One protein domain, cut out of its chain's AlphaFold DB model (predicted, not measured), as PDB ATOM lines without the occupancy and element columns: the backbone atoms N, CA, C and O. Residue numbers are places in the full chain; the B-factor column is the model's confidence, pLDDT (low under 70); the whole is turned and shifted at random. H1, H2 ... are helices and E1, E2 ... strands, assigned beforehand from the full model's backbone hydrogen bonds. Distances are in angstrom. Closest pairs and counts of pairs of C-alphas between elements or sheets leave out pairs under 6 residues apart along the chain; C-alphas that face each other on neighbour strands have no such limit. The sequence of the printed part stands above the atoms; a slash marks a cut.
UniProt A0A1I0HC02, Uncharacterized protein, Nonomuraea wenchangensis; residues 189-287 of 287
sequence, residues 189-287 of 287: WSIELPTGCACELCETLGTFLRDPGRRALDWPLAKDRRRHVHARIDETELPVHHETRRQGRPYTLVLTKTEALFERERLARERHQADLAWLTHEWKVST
ATOM      1  N   TRP A 189      43.998  29.211   9.177       95.94
ATOM      2  CA  TRP A 189      43.466  28.971   7.834       95.94
ATOM      3  C   TRP A 189      41.978  28.597   7.832       95.94
ATOM      4  O   TRP A 189      41.494  28.000   6.870       95.94
ATOM      5  N   SER A 190      41.229  28.863   8.902       96.19
ATOM      6  CA  SER A 190      39.809  28.506   8.960       96.19
ATOM      7  C   SER A 190      38.979  29.331   7.965       96.19
ATOM      8  O   SER A 190      39.089  30.549   7.872       96.19
ATOM      9  N   ILE A 191      38.127  28.677   7.189       95.38
ATOM     10  CA  ILE A 191      37.210  29.318   6.249       95.38
ATOM     11  C   ILE A 191      35.806  28.848   6.608       95.38
ATOM     12  O   ILE A 191      35.556  27.648   6.747       95.38
ATOM     13  N   GLU A 192      34.877  29.785   6.751       92.62
ATOM     14  CA  GLU A 192      33.470  29.448   6.915       92.62
ATOM     15  C   GLU A 192      32.862  29.099   5.551       92.62
ATOM     16  O   GLU A 192      32.978  29.856   4.589       92.62
ATOM     17  N   LEU A 193      32.233  27.924   5.453       92.88
ATOM     18  CA  LEU A 193      31.500  27.519   4.255       92.88
ATOM     19  C   LEU A 193      30.084  28.105   4.317       92.88
ATOM     20  O   LEU A 193      29.333  27.718   5.217       92.88
ATOM     21  N   PRO A 194      29.669  28.950   3.353       89.31
ATOM     22  CA  PRO A 194      28.312  29.470   3.337       89.31
ATOM     23  C   PRO A 194      27.261  28.358   3.256       89.31
ATOM     24  O   PRO A 194      27.429  27.346   2.555       89.31
ATOM     25  N   THR A 195      26.149  28.573   3.955       85.25
ATOM     26  CA  THR A 195      24.979  27.693   3.915       85.25
ATOM     27  C   THR A 195      24.436  27.571   2.484       85.25
ATOM     28  O   THR A 195      24.573  28.479   1.666       85.25
ATOM     29  N   GLY A 196      23.853  26.416   2.141       84.25
ATOM     30  CA  GLY A 196      23.213  26.222   0.829       84.25
ATOM     31  C   GLY A 196      23.016  24.767   0.400       84.25
ATOM     32  O   GLY A 196      22.036  24.442  -0.256       84.25
ATOM     33  N   CYS A 197      23.907  23.860   0.800       91.62
ATOM     34  CA  CYS A 197      23.757  22.423   0.568       91.62
ATOM     35  C   CYS A 197      24.320  21.649   1.759       91.62
ATOM     36  O   CYS A 197      25.446  21.920   2.182       91.62
ATOM     37  N   ALA A 198      23.536  20.691   2.252       93.12
ATOM     38  CA  ALA A 198      23.831  19.855   3.413       93.12
ATOM     39  C   ALA A 198      24.174  18.404   3.021       93.12
ATOM     40  O   ALA A 198      23.930  17.479   3.781       93.12
ATOM     41  N   CYS A 199      24.675  18.169   1.802       96.56
ATOM     42  CA  CYS A 199      25.114  16.827   1.421       96.56
ATOM     43  C   CYS A 199      26.453  16.469   2.087       96.56
ATOM     44  O   CYS A 199      27.251  17.354   2.403       96.56
ATOM     45  N   GLU A 200      26.755  15.174   2.179       97.19
ATOM     46  CA  GLU A 200      27.997  14.637   2.767       97.19
ATOM     47  C   GLU A 200      29.279  15.269   2.185       97.19
ATOM     48  O   GLU A 200      30.295  15.424   2.867       97.19
ATOM     49  N   LEU A 201      29.251  15.653   0.900       97.19
ATOM     50  CA  LEU A 201      30.379  16.333   0.264       97.19
ATOM     51  C   LEU A 201      30.575  17.743   0.836       97.19
ATOM     52  O   LEU A 201      31.701  18.147   1.112       97.19
ATOM     53  N   CYS A 202      29.493  18.498   1.026       96.94
ATOM     54  CA  CYS A 202      29.558  19.828   1.628       96.94
ATOM     55  C   CYS A 202      29.921  19.769   3.111       96.94
ATOM     56  O   CYS A 202      30.623  20.655   3.587       96.94
ATOM     57  N   GLU A 203      29.509  18.724   3.825       96.81
ATOM     58  CA  GLU A 203      29.940  18.493   5.205       96.81
ATOM     59  C   GLU A 203      31.445  18.229   5.280       96.81
ATOM     60  O   GLU A 203      32.152  18.885   6.044       96.81
ATOM     61  N   THR A 204      31.961  17.336   4.426       97.44
ATOM     62  CA  THR A 204      33.400  17.037   4.348       97.44
ATOM     63  C   THR A 204      34.207  18.280   3.966       97.44
ATOM     64  O   THR A 204      35.220  18.584   4.600       97.44
ATOM     65  N   LEU A 205      33.737  19.031   2.961       97.75
ATOM     66  CA  LEU A 205      34.337  20.301   2.558       97.75
ATOM     67  C   LEU A 205      34.327  21.299   3.723       97.75
ATOM     68  O   LEU A 205      35.366  21.865   4.037       97.75
ATOM     69  N   GLY A 206      33.192  21.483   4.398       97.12
ATOM     70  CA  GLY A 206      33.063  22.390   5.537       97.12
ATOM     71  C   GLY A 206      33.994  22.024   6.693       97.12
ATOM     72  O   GLY A 206      34.604  22.906   7.287       97.12
ATOM     73  N   THR A 207      34.165  20.734   6.984       97.50
ATOM     74  CA  THR A 207      35.118  20.259   7.999       97.50
ATOM     75  C   THR A 207      36.562  20.575   7.615       97.50
ATOM     76  O   THR A 207      37.303  21.098   8.442       97.50
ATOM     77  N   PHE A 208      36.959  20.343   6.358       98.00
ATOM     78  CA  PHE A 208      38.275  20.765   5.859       98.00
ATOM     79  C   PHE A 208      38.468  22.286   5.951       98.00
ATOM     80  O   PHE A 208      39.527  22.759   6.364       98.00
ATOM     81  N   LEU A 209      37.448  23.059   5.581       97.69
ATOM     82  CA  LEU A 209      37.516  24.515   5.584       97.69
ATOM     83  C   LEU A 209      37.639  25.078   7.000       97.69
ATOM     84  O   LEU A 209      38.497  25.927   7.214       97.69
ATOM     85  N   ARG A 210      36.892  24.561   7.980       97.50
ATOM     86  CA  ARG A 210      36.934  25.049   9.371       97.50
ATOM     87  C   ARG A 210      38.220  24.711  10.125       97.50
ATOM     88  O   ARG A 210      38.524  25.392  11.095       97.50
ATOM     89  N   ASP A 211      38.967  23.695   9.704       96.81
ATOM     90  CA  ASP A 211      40.225  23.316  10.355       96.81
ATOM     91  C   ASP A 211      41.321  24.382  10.113       96.81
ATOM     92  O   ASP A 211      41.749  24.558   8.966       96.81
ATOM     93  N   PRO A 212      41.801  25.094  11.151       96.00
ATOM     94  CA  PRO A 212      42.777  26.171  10.989       96.00
ATOM     95  C   PRO A 212      44.180  25.671  10.619       96.00
ATOM     96  O   PRO A 212      44.935  26.411   9.995       96.00
ATOM     97  N   GLY A 213      44.538  24.431  10.972       95.00
ATOM     98  CA  GLY A 213      45.863  23.859  10.705       95.00
ATOM     99  C   GLY A 213      45.946  23.131   9.364       95.00
ATOM    100  O   GLY A 213      47.026  22.986   8.783       95.00
ATOM    101  N   ARG A 214      44.807  22.680   8.832       95.62
ATOM    102  CA  ARG A 214      44.760  21.928   7.579       95.62
ATOM    103  C   ARG A 214      44.649  22.843   6.363       95.62
ATOM    104  O   ARG A 214      43.593  23.396   6.057       95.62
ATOM    105  N   ARG A 215      45.752  22.938   5.617       96.56
ATOM    106  CA  ARG A 215      45.853  23.753   4.392       96.56
ATOM    107  C   ARG A 215      45.492  23.008   3.112       96.56
ATOM    108  O   ARG A 215      44.994  23.638   2.185       96.56
ATOM    109  N   ALA A 216      45.723  21.697   3.058       97.12
ATOM    110  CA  ALA A 216      45.492  20.889   1.864       97.12
ATOM    111  C   ALA A 216      44.633  19.644   2.142       97.12
ATOM    112  O   ALA A 216      44.636  19.082   3.244       97.12
ATOM    113  N   LEU A 217      43.891  19.218   1.122       97.88
ATOM    114  CA  LEU A 217      43.090  18.000   1.121       97.88
ATOM    115  C   LEU A 217      43.191  17.319  -0.248       97.88
ATOM    116  O   LEU A 217      42.719  17.849  -1.252       97.88
ATOM    117  N   ASP A 218      43.738  16.107  -0.246       97.44
ATOM    118  CA  ASP A 218      43.684  15.172  -1.366       97.44
ATOM    119  C   ASP A 218      42.437  14.295  -1.211       97.44
ATOM    120  O   ASP A 218      42.345  13.484  -0.288       97.44
ATOM    121  N   TRP A 219      41.466  14.451  -2.109       97.12
ATOM    122  CA  TRP A 219      40.162  13.800  -2.004       97.12
ATOM    123  C   TRP A 219      39.813  12.964  -3.247       97.12
ATOM    124  O   TRP A 219      39.366  13.502  -4.266       97.12
ATOM    125  N   PRO A 220      40.009  11.632  -3.210       96.50
ATOM    126  CA  PRO A 220      39.625  10.740  -4.302       96.50
ATOM    127  C   PRO A 220      38.104  10.724  -4.480       96.50
ATOM    128  O   PRO A 220      37.362  10.347  -3.575       96.50
ATOM    129  N   LEU A 221      37.625  11.134  -5.652       95.88
ATOM    130  CA  LEU A 221      36.196  11.314  -5.912       95.88
ATOM    131  C   LEU A 221      35.851  10.917  -7.345       95.88
ATOM    132  O   LEU A 221      36.639  11.122  -8.264       95.88
ATOM    133  N   ALA A 222      34.643  10.403  -7.573       95.12
ATOM    134  CA  ALA A 222      34.104  10.219  -8.922       95.12
ATOM    135  C   ALA A 222      33.844  11.571  -9.622       95.12
ATOM    136  O   ALA A 222      33.741  12.613  -8.974       95.12
ATOM    137  N   LYS A 223      33.716  11.563 -10.958       95.38
ATOM    138  CA  LYS A 223      33.599  12.781 -11.786       95.38
ATOM    139  C   LYS A 223      32.470  13.715 -11.329       95.38
ATOM    140  O   LYS A 223      32.719  14.903 -11.159       95.38
ATOM    141  N   ASP A 224      31.266  13.189 -11.106       96.31
ATOM    142  CA  ASP A 224      30.108  14.013 -10.732       96.31
ATOM    143  C   ASP A 224      30.248  14.616  -9.330       96.31
ATOM    144  O   ASP A 224      29.920  15.782  -9.125       96.31
ATOM    145  N   ARG A 225      30.836  13.862  -8.391       97.06
ATOM    146  CA  ARG A 225      31.137  14.350  -7.038       97.06
ATOM    147  C   ARG A 225      32.173  15.478  -7.074       97.06
ATOM    148  O   ARG A 225      31.979  16.491  -6.415       97.06
ATOM    149  N   ARG A 226      33.226  15.356  -7.899       96.94
ATOM    150  CA  ARG A 226      34.196  16.452  -8.100       96.94
ATOM    151  C   ARG A 226      33.543  17.686  -8.711       96.94
ATOM    152  O   ARG A 226      33.780  18.782  -8.223       96.94
ATOM    153  N   ARG A 227      32.698  17.516  -9.738       97.12
ATOM    154  CA  ARG A 227      31.969  18.632 -10.371       97.12
ATOM    155  C   ARG A 227      31.147  19.414  -9.347       97.12
ATOM    156  O   ARG A 227      31.170  20.636  -9.380       97.12
ATOM    157  N   HIS A 228      30.463  18.720  -8.439       96.88
ATOM    158  CA  HIS A 228      29.704  19.366  -7.371       96.88
ATOM    159  C   HIS A 228      30.592  20.219  -6.451       96.88
ATOM    160  O   HIS A 228      30.260  21.369  -6.183       96.88
ATOM    161  N   VAL A 229      31.731  19.686  -5.994       97.31
ATOM    162  CA  VAL A 229      32.641  20.426  -5.099       97.31
ATOM    163  C   VAL A 229      33.264  21.634  -5.803       97.31
ATOM    164  O   VAL A 229      33.281  22.712  -5.218       97.31
ATOM    165  N   HIS A 230      33.703  21.478  -7.058       97.62
ATOM    166  CA  HIS A 230      34.175  22.593  -7.888       97.62
ATOM    167  C   HIS A 230      33.120  23.705  -7.972       97.62
ATOM    168  O   HIS A 230      33.399  24.838  -7.595       97.62
ATOM    169  N   ALA A 231      31.885  23.356  -8.353       95.75
ATOM    170  CA  ALA A 231      30.789  24.317  -8.453       95.75
ATOM    171  C   ALA A 231      30.527  25.038  -7.124       95.75
ATOM    172  O   ALA A 231      30.401  26.255  -7.110       95.75
ATOM    173  N   ARG A 232      30.525  24.322  -5.990       95.12
ATOM    174  CA  ARG A 232      30.315  24.944  -4.674       95.12
ATOM    175  C   ARG A 232      31.412  25.941  -4.314       95.12
ATOM    176  O   ARG A 232      31.090  26.978  -3.739       95.12
ATOM    177  N   ILE A 233      32.671  25.643  -4.638       95.75
ATOM    178  CA  ILE A 233      33.799  26.558  -4.409       95.75
ATOM    179  C   ILE A 233      33.681  27.798  -5.303       95.75
ATOM    180  O   ILE A 233      33.803  28.912  -4.796       95.75
ATOM    181  N   ASP A 234      33.375  27.610  -6.588       95.12
ATOM    182  CA  ASP A 234      33.258  28.700  -7.562       95.12
ATOM    183  C   ASP A 234      32.050  29.610  -7.272       95.12
ATOM    184  O   ASP A 234      32.182  30.831  -7.240       95.12
ATOM    185  N   GLU A 235      30.878  29.034  -6.991       91.69
ATOM    186  CA  GLU A 235      29.633  29.767  -6.703       91.69
ATOM    187  C   GLU A 235      29.723  30.634  -5.443       91.69
ATOM    188  O   GLU A 235      29.039  31.653  -5.340       91.69
ATOM    189  N   THR A 236      30.540  30.218  -4.473       90.81
ATOM    190  CA  THR A 236      30.743  30.943  -3.211       90.81
ATOM    191  C   THR A 236      32.051  31.734  -3.181       90.81
ATOM    192  O   THR A 236      32.346  32.372  -2.171       90.81
ATOM    193  N   GLU A 237      32.801  31.738  -4.290       94.44
ATOM    194  CA  GLU A 237      34.082  32.431  -4.456       94.44
ATOM    195  C   GLU A 237      35.046  32.158  -3.281       94.44
ATOM    196  O   GLU A 237      35.661  33.081  -2.746       94.44
ATOM    197  N   LEU A 238      35.155  30.907  -2.812       95.06
ATOM    198  CA  LEU A 238      36.017  30.581  -1.663       95.06
ATOM    199  C   LEU A 238      37.504  30.728  -2.028       95.06
ATOM    200  O   LEU A 238      37.893  30.375  -3.140       95.06
ATOM    201  N   PRO A 239      38.371  31.183  -1.099       95.56
ATOM    202  CA  PRO A 239      39.804  31.372  -1.348       95.56
ATOM    203  C   PRO A 239      40.581  30.039  -1.312       95.56
ATOM    204  O   PRO A 239      41.555  29.871  -0.571       95.56
ATOM    205  N   VAL A 240      40.141  29.069  -2.112       97.25
ATOM    206  CA  VAL A 240      40.681  27.710  -2.196       97.25
ATOM    207  C   VAL A 240      41.042  27.417  -3.642       97.25
ATOM    208  O   VAL A 240      40.181  27.444  -4.515       97.25
ATOM    209  N   HIS A 241      42.308  27.090  -3.890       97.38
ATOM    210  CA  HIS A 241      42.733  26.502  -5.152       97.38
ATOM    211  C   HIS A 241      42.183  25.084  -5.241       97.38
ATOM    212  O   HIS A 241      42.269  24.316  -4.278       97.38
ATOM    213  N   HIS A 242      41.614  24.737  -6.389       97.75
ATOM    214  CA  HIS A 242      40.967  23.451  -6.602       97.75
ATOM    215  C   HIS A 242      41.332  22.890  -7.973       97.75
ATOM    216  O   HIS A 242      41.148  23.527  -9.004       97.75
ATOM    217  N   GLU A 243      41.852  21.666  -7.998       97.12
ATOM    218  CA  GLU A 243      42.259  21.018  -9.244       97.12
ATOM    219  C   GLU A 243      42.042  19.505  -9.203       97.12
ATOM    220  O   GLU A 243      42.066  18.866  -8.155       97.12
ATOM    221  N   THR A 244      41.815  18.894 -10.368       97.19
ATOM    222  CA  THR A 244      41.730  17.431 -10.473       97.19
ATOM    223  C   THR A 244      43.076  16.862 -10.917       97.19
ATOM    224  O   THR A 244      43.430  16.969 -12.095       97.19
ATOM    225  N   ARG A 245      43.769  16.148 -10.025       96.50
ATOM    226  CA  ARG A 245      44.954  15.345 -10.356       96.50
ATOM    227  C   ARG A 245      44.532  14.037 -11.028       96.50
ATOM    228  O   ARG A 245      43.873  13.185 -10.427       96.50
ATOM    229  N   ARG A 246      44.923  13.858 -12.293       94.62
ATOM    230  CA  ARG A 246      44.500  12.734 -13.153       94.62
ATOM    231  C   ARG A 246      45.466  11.542 -13.110       94.62
ATOM    232  O   ARG A 246      45.883  11.050 -14.153       94.62
ATOM    233  N   GLN A 247      45.810  11.077 -11.911       90.69
ATOM    234  CA  GLN A 247      46.654   9.896 -11.700       90.69
ATOM    235  C   GLN A 247      45.873   8.827 -10.924       90.69
ATOM    236  O   GLN A 247      45.279   9.132  -9.893       90.69
ATOM    237  N   GLY A 248      45.855   7.588 -11.427       84.94
ATOM    238  CA  GLY A 248      45.061   6.491 -10.851       84.94
ATOM    239  C   GLY A 248      43.552   6.619 -11.102       84.94
ATOM    240  O   GLY A 248      43.097   7.508 -11.820       84.94
ATOM    241  N   ARG A 249      42.751   5.704 -10.546       85.56
ATOM    242  CA  ARG A 249      41.283   5.815 -10.511       85.56
ATOM    243  C   ARG A 249      40.774   5.430  -9.118       85.56
ATOM    244  O   ARG A 249      41.233   4.415  -8.603       85.56
ATOM    245  N   PRO A 250      39.808   6.174  -8.543       87.88
ATOM    246  CA  PRO A 250      39.251   7.443  -9.030       87.88
ATOM    247  C   PRO A 250      40.278   8.594  -9.000       87.88
ATOM    248  O   PRO A 250      41.203   8.574  -8.199       87.88
ATOM    249  N   TYR A 251      40.119   9.600  -9.873       95.06
ATOM    250  CA  TYR A 251      40.973  10.801  -9.839       95.06
ATOM    251  C   TYR A 251      40.787  11.585  -8.535       95.06
ATOM    252  O   TYR A 251      39.683  11.643  -7.981       95.06
ATOM    253  N   THR A 252      41.858  12.231  -8.085       96.62
ATOM    254  CA  THR A 252      41.896  13.006  -6.840       96.62
ATOM    255  C   THR A 252      41.533  14.465  -7.105       96.62
ATOM    256  O   THR A 252      42.108  15.090  -7.994       96.62
ATOM    257  N   LEU A 253      40.592  15.012  -6.336       97.81
ATOM    258  CA  LEU A 253      40.403  16.452  -6.196       97.81
ATOM    259  C   LEU A 253      41.394  16.959  -5.147       97.81
ATOM    260  O   LEU A 253      41.319  16.539  -3.995       97.81
ATOM    261  N   VAL A 254      42.317  17.820  -5.550       97.81
ATOM    262  CA  VAL A 254      43.278  18.465  -4.657       97.81
ATOM    263  C   VAL A 254      42.737  19.850  -4.332       97.81
ATOM    264  O   VAL A 254      42.482  20.648  -5.235       97.81
ATOM    265  N   LEU A 255      42.524  20.112  -3.046       98.50
ATOM    266  CA  LEU A 255      42.104  21.409  -2.523       98.50
ATOM    267  C   LEU A 255      43.244  22.009  -1.714       98.50
ATOM    268  O   LEU A 255      43.843  21.319  -0.893       98.50
ATOM    269  N   THR A 256      43.536  23.288  -1.917       98.19
ATOM    270  CA  THR A 256      44.557  24.016  -1.155       98.19
ATOM    271  C   THR A 256      44.039  25.397  -0.785       98.19
ATOM    272  O   THR A 256      43.688  26.188  -1.655       98.19
ATOM    273  N   LYS A 257      43.985  25.706   0.510       98.06
ATOM    274  CA  LYS A 257      43.652  27.049   0.995       98.06
ATOM    275  C   LYS A 257      44.755  28.020   0.593       98.06
ATOM    276  O   LYS A 257      45.937  27.695   0.689       98.06
ATOM    277  N   THR A 258      44.364  29.199   0.131       96.81
ATOM    278  CA  THR A 258      45.284  30.161  -0.486       96.81
ATOM    279  C   THR A 258      45.473  31.396   0.381       96.81
ATOM    280  O   THR A 258      44.596  31.753   1.167       96.81
ATOM    281  N   GLU A 259      46.599  32.085   0.193       95.12
ATOM    282  CA  GLU A 259      46.896  33.371   0.848       95.12
ATOM    283  C   GLU A 259      45.852  34.457   0.526       95.12
ATOM    284  O   GLU A 259      45.724  35.442   1.253       95.12
ATOM    285  N   ALA A 260      45.040  34.258  -0.524       93.94
ATOM    286  CA  ALA A 260      43.924  35.138  -0.848       93.94
ATOM    287  C   ALA A 260      42.921  35.273   0.312       93.94
ATOM    288  O   ALA A 260      42.199  36.262   0.361       93.94
ATOM    289  N   LEU A 261      42.874  34.318   1.251       94.38
ATOM    290  CA  LEU A 261      42.106  34.444   2.494       94.38
ATOM    291  C   LEU A 261      42.546  35.674   3.306       94.38
ATOM    292  O   LEU A 261      41.727  36.548   3.583       94.38
ATOM    293  N   PHE A 262      43.836  35.763   3.636       94.19
ATOM    294  CA  PHE A 262      44.387  36.847   4.451       94.19
ATOM    295  C   PHE A 262      44.340  38.186   3.719       94.19
ATOM    296  O   PHE A 262      43.974  39.204   4.306       94.19
ATOM    297  N   GLU A 263      44.646  38.185   2.419       93.31
ATOM    298  CA  GLU A 263      44.573  39.390   1.590       93.31
ATOM    299  C   GLU A 263      43.146  39.956   1.549       93.31
ATOM    300  O   GLU A 263      42.938  41.154   1.741       93.31
ATOM    301  N   ARG A 264      42.135  39.096   1.365       91.31
ATOM    302  CA  ARG A 264      40.728  39.520   1.345       91.31
ATOM    303  C   ARG A 264      40.290  40.128   2.666       91.31
ATOM    304  O   ARG A 264      39.578  41.130   2.644       91.31
ATOM    305  N   GLU A 265      40.696  39.548   3.790       92.38
ATOM    306  CA  GLU A 265      40.374  40.086   5.112       92.38
ATOM    307  C   GLU A 265      41.078  41.415   5.380       92.38
ATOM    308  O   GLU A 265      40.437  42.351   5.865       92.38
ATOM    309  N   ARG A 266      42.356  41.546   4.993       93.25
ATOM    310  CA  ARG A 266      43.081  42.819   5.081       93.25
ATOM    311  C   ARG A 266      42.367  43.907   4.279       93.25
ATOM    312  O   ARG A 266      42.012  44.939   4.843       93.25
ATOM    313  N   LEU A 267      42.070  43.642   3.004       93.31
ATOM    314  CA  LEU A 267      41.368  44.585   2.129       93.31
ATOM    315  C   LEU A 267      39.952  44.907   2.629       93.31
ATOM    316  O   LEU A 267      39.485  46.033   2.475       93.31
ATOM    317  N   ALA A 268      39.239  43.939   3.214       92.12
ATOM    318  CA  ALA A 268      37.929  44.187   3.817       92.12
ATOM    319  C   ALA A 268      38.036  45.148   5.000       92.12
ATOM    320  O   ALA A 268      37.271  46.106   5.083       92.12
ATOM    321  N   ARG A 269      39.027  44.944   5.870       94.69
ATOM    322  CA  ARG A 269      39.279  45.823   7.009       94.69
ATOM    323  C   ARG A 269      39.691  47.232   6.578       94.69
ATOM    324  O   ARG A 269      39.167  48.195   7.131       94.69
ATOM    325  N   GLU A 270      40.561  47.362   5.577       95.81
ATOM    326  CA  GLU A 270      40.948  48.656   4.991       95.81
ATOM    327  C   GLU A 270      39.738  49.395   4.400       95.81
ATOM    328  O   GLU A 270      39.534  50.577   4.682       95.81
ATOM    329  N   ARG A 271      38.876  48.695   3.645       94.38
ATOM    330  CA  ARG A 271      37.613  49.268   3.149       94.38
ATOM    331  C   ARG A 271      36.718  49.735   4.289       94.38
ATOM    332  O   ARG A 271      36.230  50.855   4.241       94.38
ATOM    333  N   HIS A 272      36.546  48.925   5.330       95.44
ATOM    334  CA  HIS A 272      35.758  49.297   6.503       95.44
ATOM    335  C   HIS A 272      36.310  50.543   7.209       95.44
ATOM    336  O   HIS A 272      35.539  51.416   7.595       95.44
ATOM    337  N   GLN A 273      37.630  50.679   7.334       96.75
ATOM    338  CA  GLN A 273      38.245  51.894   7.876       96.75
ATOM    339  C   GLN A 273      37.965  53.117   6.996       96.75
ATOM    340  O   GLN A 273      37.578  54.164   7.514       96.75
ATOM    341  N   ALA A 274      38.121  52.985   5.676       96.88
ATOM    342  CA  ALA A 274      37.844  54.061   4.728       96.88
ATOM    343  C   ALA A 274      36.360  54.466   4.723       96.88
ATOM    344  O   ALA A 274      36.040  55.654   4.687       96.88
ATOM    345  N   ASP A 275      35.454  53.491   4.796       96.00
ATOM    346  CA  ASP A 275      34.014  53.721   4.864       96.00
ATOM    347  C   ASP A 275      33.613  54.403   6.174       96.00
ATOM    348  O   ASP A 275      32.838  55.357   6.138       96.00
ATOM    349  N   LEU A 276      34.177  53.992   7.317       96.62
ATOM    350  CA  LEU A 276      33.932  54.665   8.594       96.62
ATOM    351  C   LEU A 276      34.429  56.113   8.567       96.62
ATOM    352  O   LEU A 276      33.686  57.012   8.945       96.62
ATOM    353  N   ALA A 277      35.649  56.350   8.073       96.69
ATOM    354  CA  ALA A 277      36.201  57.698   7.950       96.69
ATOM    355  C   ALA A 277      35.328  58.592   7.056       96.69
ATOM    356  O   ALA A 277      35.052  59.743   7.398       96.69
ATOM    357  N   TRP A 278      34.846  58.047   5.936       96.44
ATOM    358  CA  TRP A 278      33.931  58.743   5.038       96.44
ATOM    359  C   TRP A 278      32.586  59.057   5.709       96.44
ATOM    360  O   TRP A 278      32.116  60.189   5.613       96.44
ATOM    361  N   LEU A 279      31.992  58.110   6.449       95.69
ATOM    362  CA  LEU A 279      30.763  58.353   7.214       95.69
ATOM    363  C   LEU A 279      30.969  59.441   8.276       95.69
ATOM    364  O   LEU A 279      30.136  60.338   8.413       95.69
ATOM    365  N   THR A 280      32.075  59.406   9.022       95.00
ATOM    366  CA  THR A 280      32.384  60.431  10.030       95.00
ATOM    367  C   THR A 280      32.505  61.817   9.395       95.00
ATOM    368  O   THR A 280      32.036  62.793   9.977       95.00
ATOM    369  N   HIS A 281      33.080  61.917   8.192       94.12
ATOM    370  CA  HIS A 281      33.242  63.191   7.495       94.12
ATOM    371  C   HIS A 281      31.937  63.704   6.861       94.12
ATOM    372  O   HIS A 281      31.461  64.781   7.220       94.12
ATOM    373  N   GLU A 282      31.334  62.927   5.958       93.31
ATOM    374  CA  GLU A 282      30.190  63.366   5.143       93.31
ATOM    375  C   GLU A 282      28.860  63.325   5.898       93.31
ATOM    376  O   GLU A 282      27.979  64.159   5.682       93.31
ATOM    377  N   TRP A 283      28.712  62.362   6.810       92.75
ATOM    378  CA  TRP A 283      27.471  62.124   7.551       92.75
ATOM    379  C   TRP A 283      27.535  62.616   8.995       92.75
ATOM    380  O   TRP A 283      26.503  62.689   9.667       92.75
ATOM    381  N   LYS A 284      28.720  63.032   9.462       90.88
ATOM    382  CA  LYS A 284      28.960  63.503  10.835       90.88
ATOM    383  C   LYS A 284      28.466  62.501  11.879       90.88
ATOM    384  O   LYS A 284      27.918  62.901  12.908       90.88
ATOM    385  N   VAL A 285      28.612  61.204  11.598       88.88
ATOM    386  CA  VAL A 285      28.391  60.181  12.623       88.88
ATOM    387  C   VAL A 285      29.464  60.374  13.690       88.88
ATOM    388  O   VAL A 285      30.653  60.434  13.370       88.88
ATOM    389  N   SER A 286      29.045  60.548  14.944       80.69
ATOM    390  CA  SER A 286      29.967  60.703  16.074       80.69
ATOM    391  C   SER A 286      30.944  59.538  16.094       80.69
ATOM    392  O   SER A 286      30.498  58.418  15.864       80.69
ATOM    393  N   THR A 287      32.229  59.811  16.329       58.00
ATOM    394  CA  THR A 287      33.315  58.818  16.362       58.00
ATOM    395  C   THR A 287      33.023  57.673  17.318       58.00
ATOM    396  O   THR A 287      32.685  57.957  18.486       58.00
TER     397      THR A 287
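AT A GLANCE: This is residues 189 to 287 of the 287 residues of an uncharacterized protein of Nonomuraea wenchangensis (UniProt A0A1I0HC02). A small antiparallel sheet of three strands has two helices, H1 and H2, packed over one of its faces, with its other face bare, and a long helix, H3, runs away from the end of E3 like an arm. Residues 265 to 275 of H3 stick out free of the rest, and the arm makes much of the length. The printed part has 99 residues with three named helices and three named strands, in the order H1, E1, H2, E2, E3, H3; the sheet's order is E1, E3, E2, antiparallel throughout, and the class is mixed, helices and strands. The whole is loose, with a radius of gyration of the C-alphas of 18.1 A, and its C-alphas span 62 by 24 by 19 A.

IN THESE COORDINATES: The printed part begins at Trp 189, and residues 189 to 199 belong to no named element. H1, residues 200 to 210, begins with C-alpha 200 at (27.997, 14.637, 2.767) and is 15.2 A long from first to last C-alpha. E1 follows at residues 216 to 220, 13.2 A. H2, residues 223 to 235, is 18.2 A long. E2 holds residues 240 to 245, 15.4 A, and E3 residues 252 to 257, 16.2 A; C-alpha 252 is at (41.896, 13.006, -6.840). H3, residues 260 to 283, is the longest helix at 32.7 A and ends with C-alpha 283 at (27.471, 62.124, 7.551).

HOW THE PARTS SIT: In the sheet, E3 is the inner strand and E1 and E2 are the edge strands. E1 and E3 are antiparallel neighbours at 163 degrees, with N 217 and O 255 at 2.9 A and N 253 and O 219 at 2.8 A, both within hydrogen-bond range. E2 and E3 form a hairpin, antiparallel at 160 degrees, with N 243 and O 254 at 3.0 A and N 256 and O 241 at 2.9 A, both within hydrogen-bond range. H2 is on the sheet at a height over the sheet of 9.9 A, over E3 and E2, and runs along the strands, at 19 degrees to E2 on the local plane. The closest C-alphas of H2 and E2 are those of His 230 and His 242, 7.0 A apart. H1 is on the sheet too, on the same face as H2, at a height over the sheet of 10.2 A. It lies over E3 and only just over E1, where 3 of its C-alphas fall, and runs along the strands, at 23 degrees to E3 on the local plane. Together they make two layers, helices on one face of a sheet. H1 and H2 touch at a steep tilt of 47 degrees and run the same way; the closest C-alphas are those of Leu 201 and Val 229, 7.1 A apart, and H2 touches H1 with residues 225 to 229 alone. E1, H2 and E2 form a split strand-helix-strand unit, two strands running the same way with E3 between them in the sheet, and its crossover is right-handed. H3 is not on the sheet and touches no helix; it is apart from H1, H2 and E1, and only just apart from E2, with a closest distance of 8.2 A. In H1, H2 and H3 every O i to N i+4 pair is within hydrogen-bond range.

THE WHOLE: The two C-alphas farthest apart are those of Gly 248 and Lys 284, at 63.1 A. The printed part has no cut and ends at Thr 287, the chain's last residue. No link is long: E2 to E3 is short, and the other four are tight. The mean pLDDT of the printed part is 94.5, and residue 287 alone is under 70.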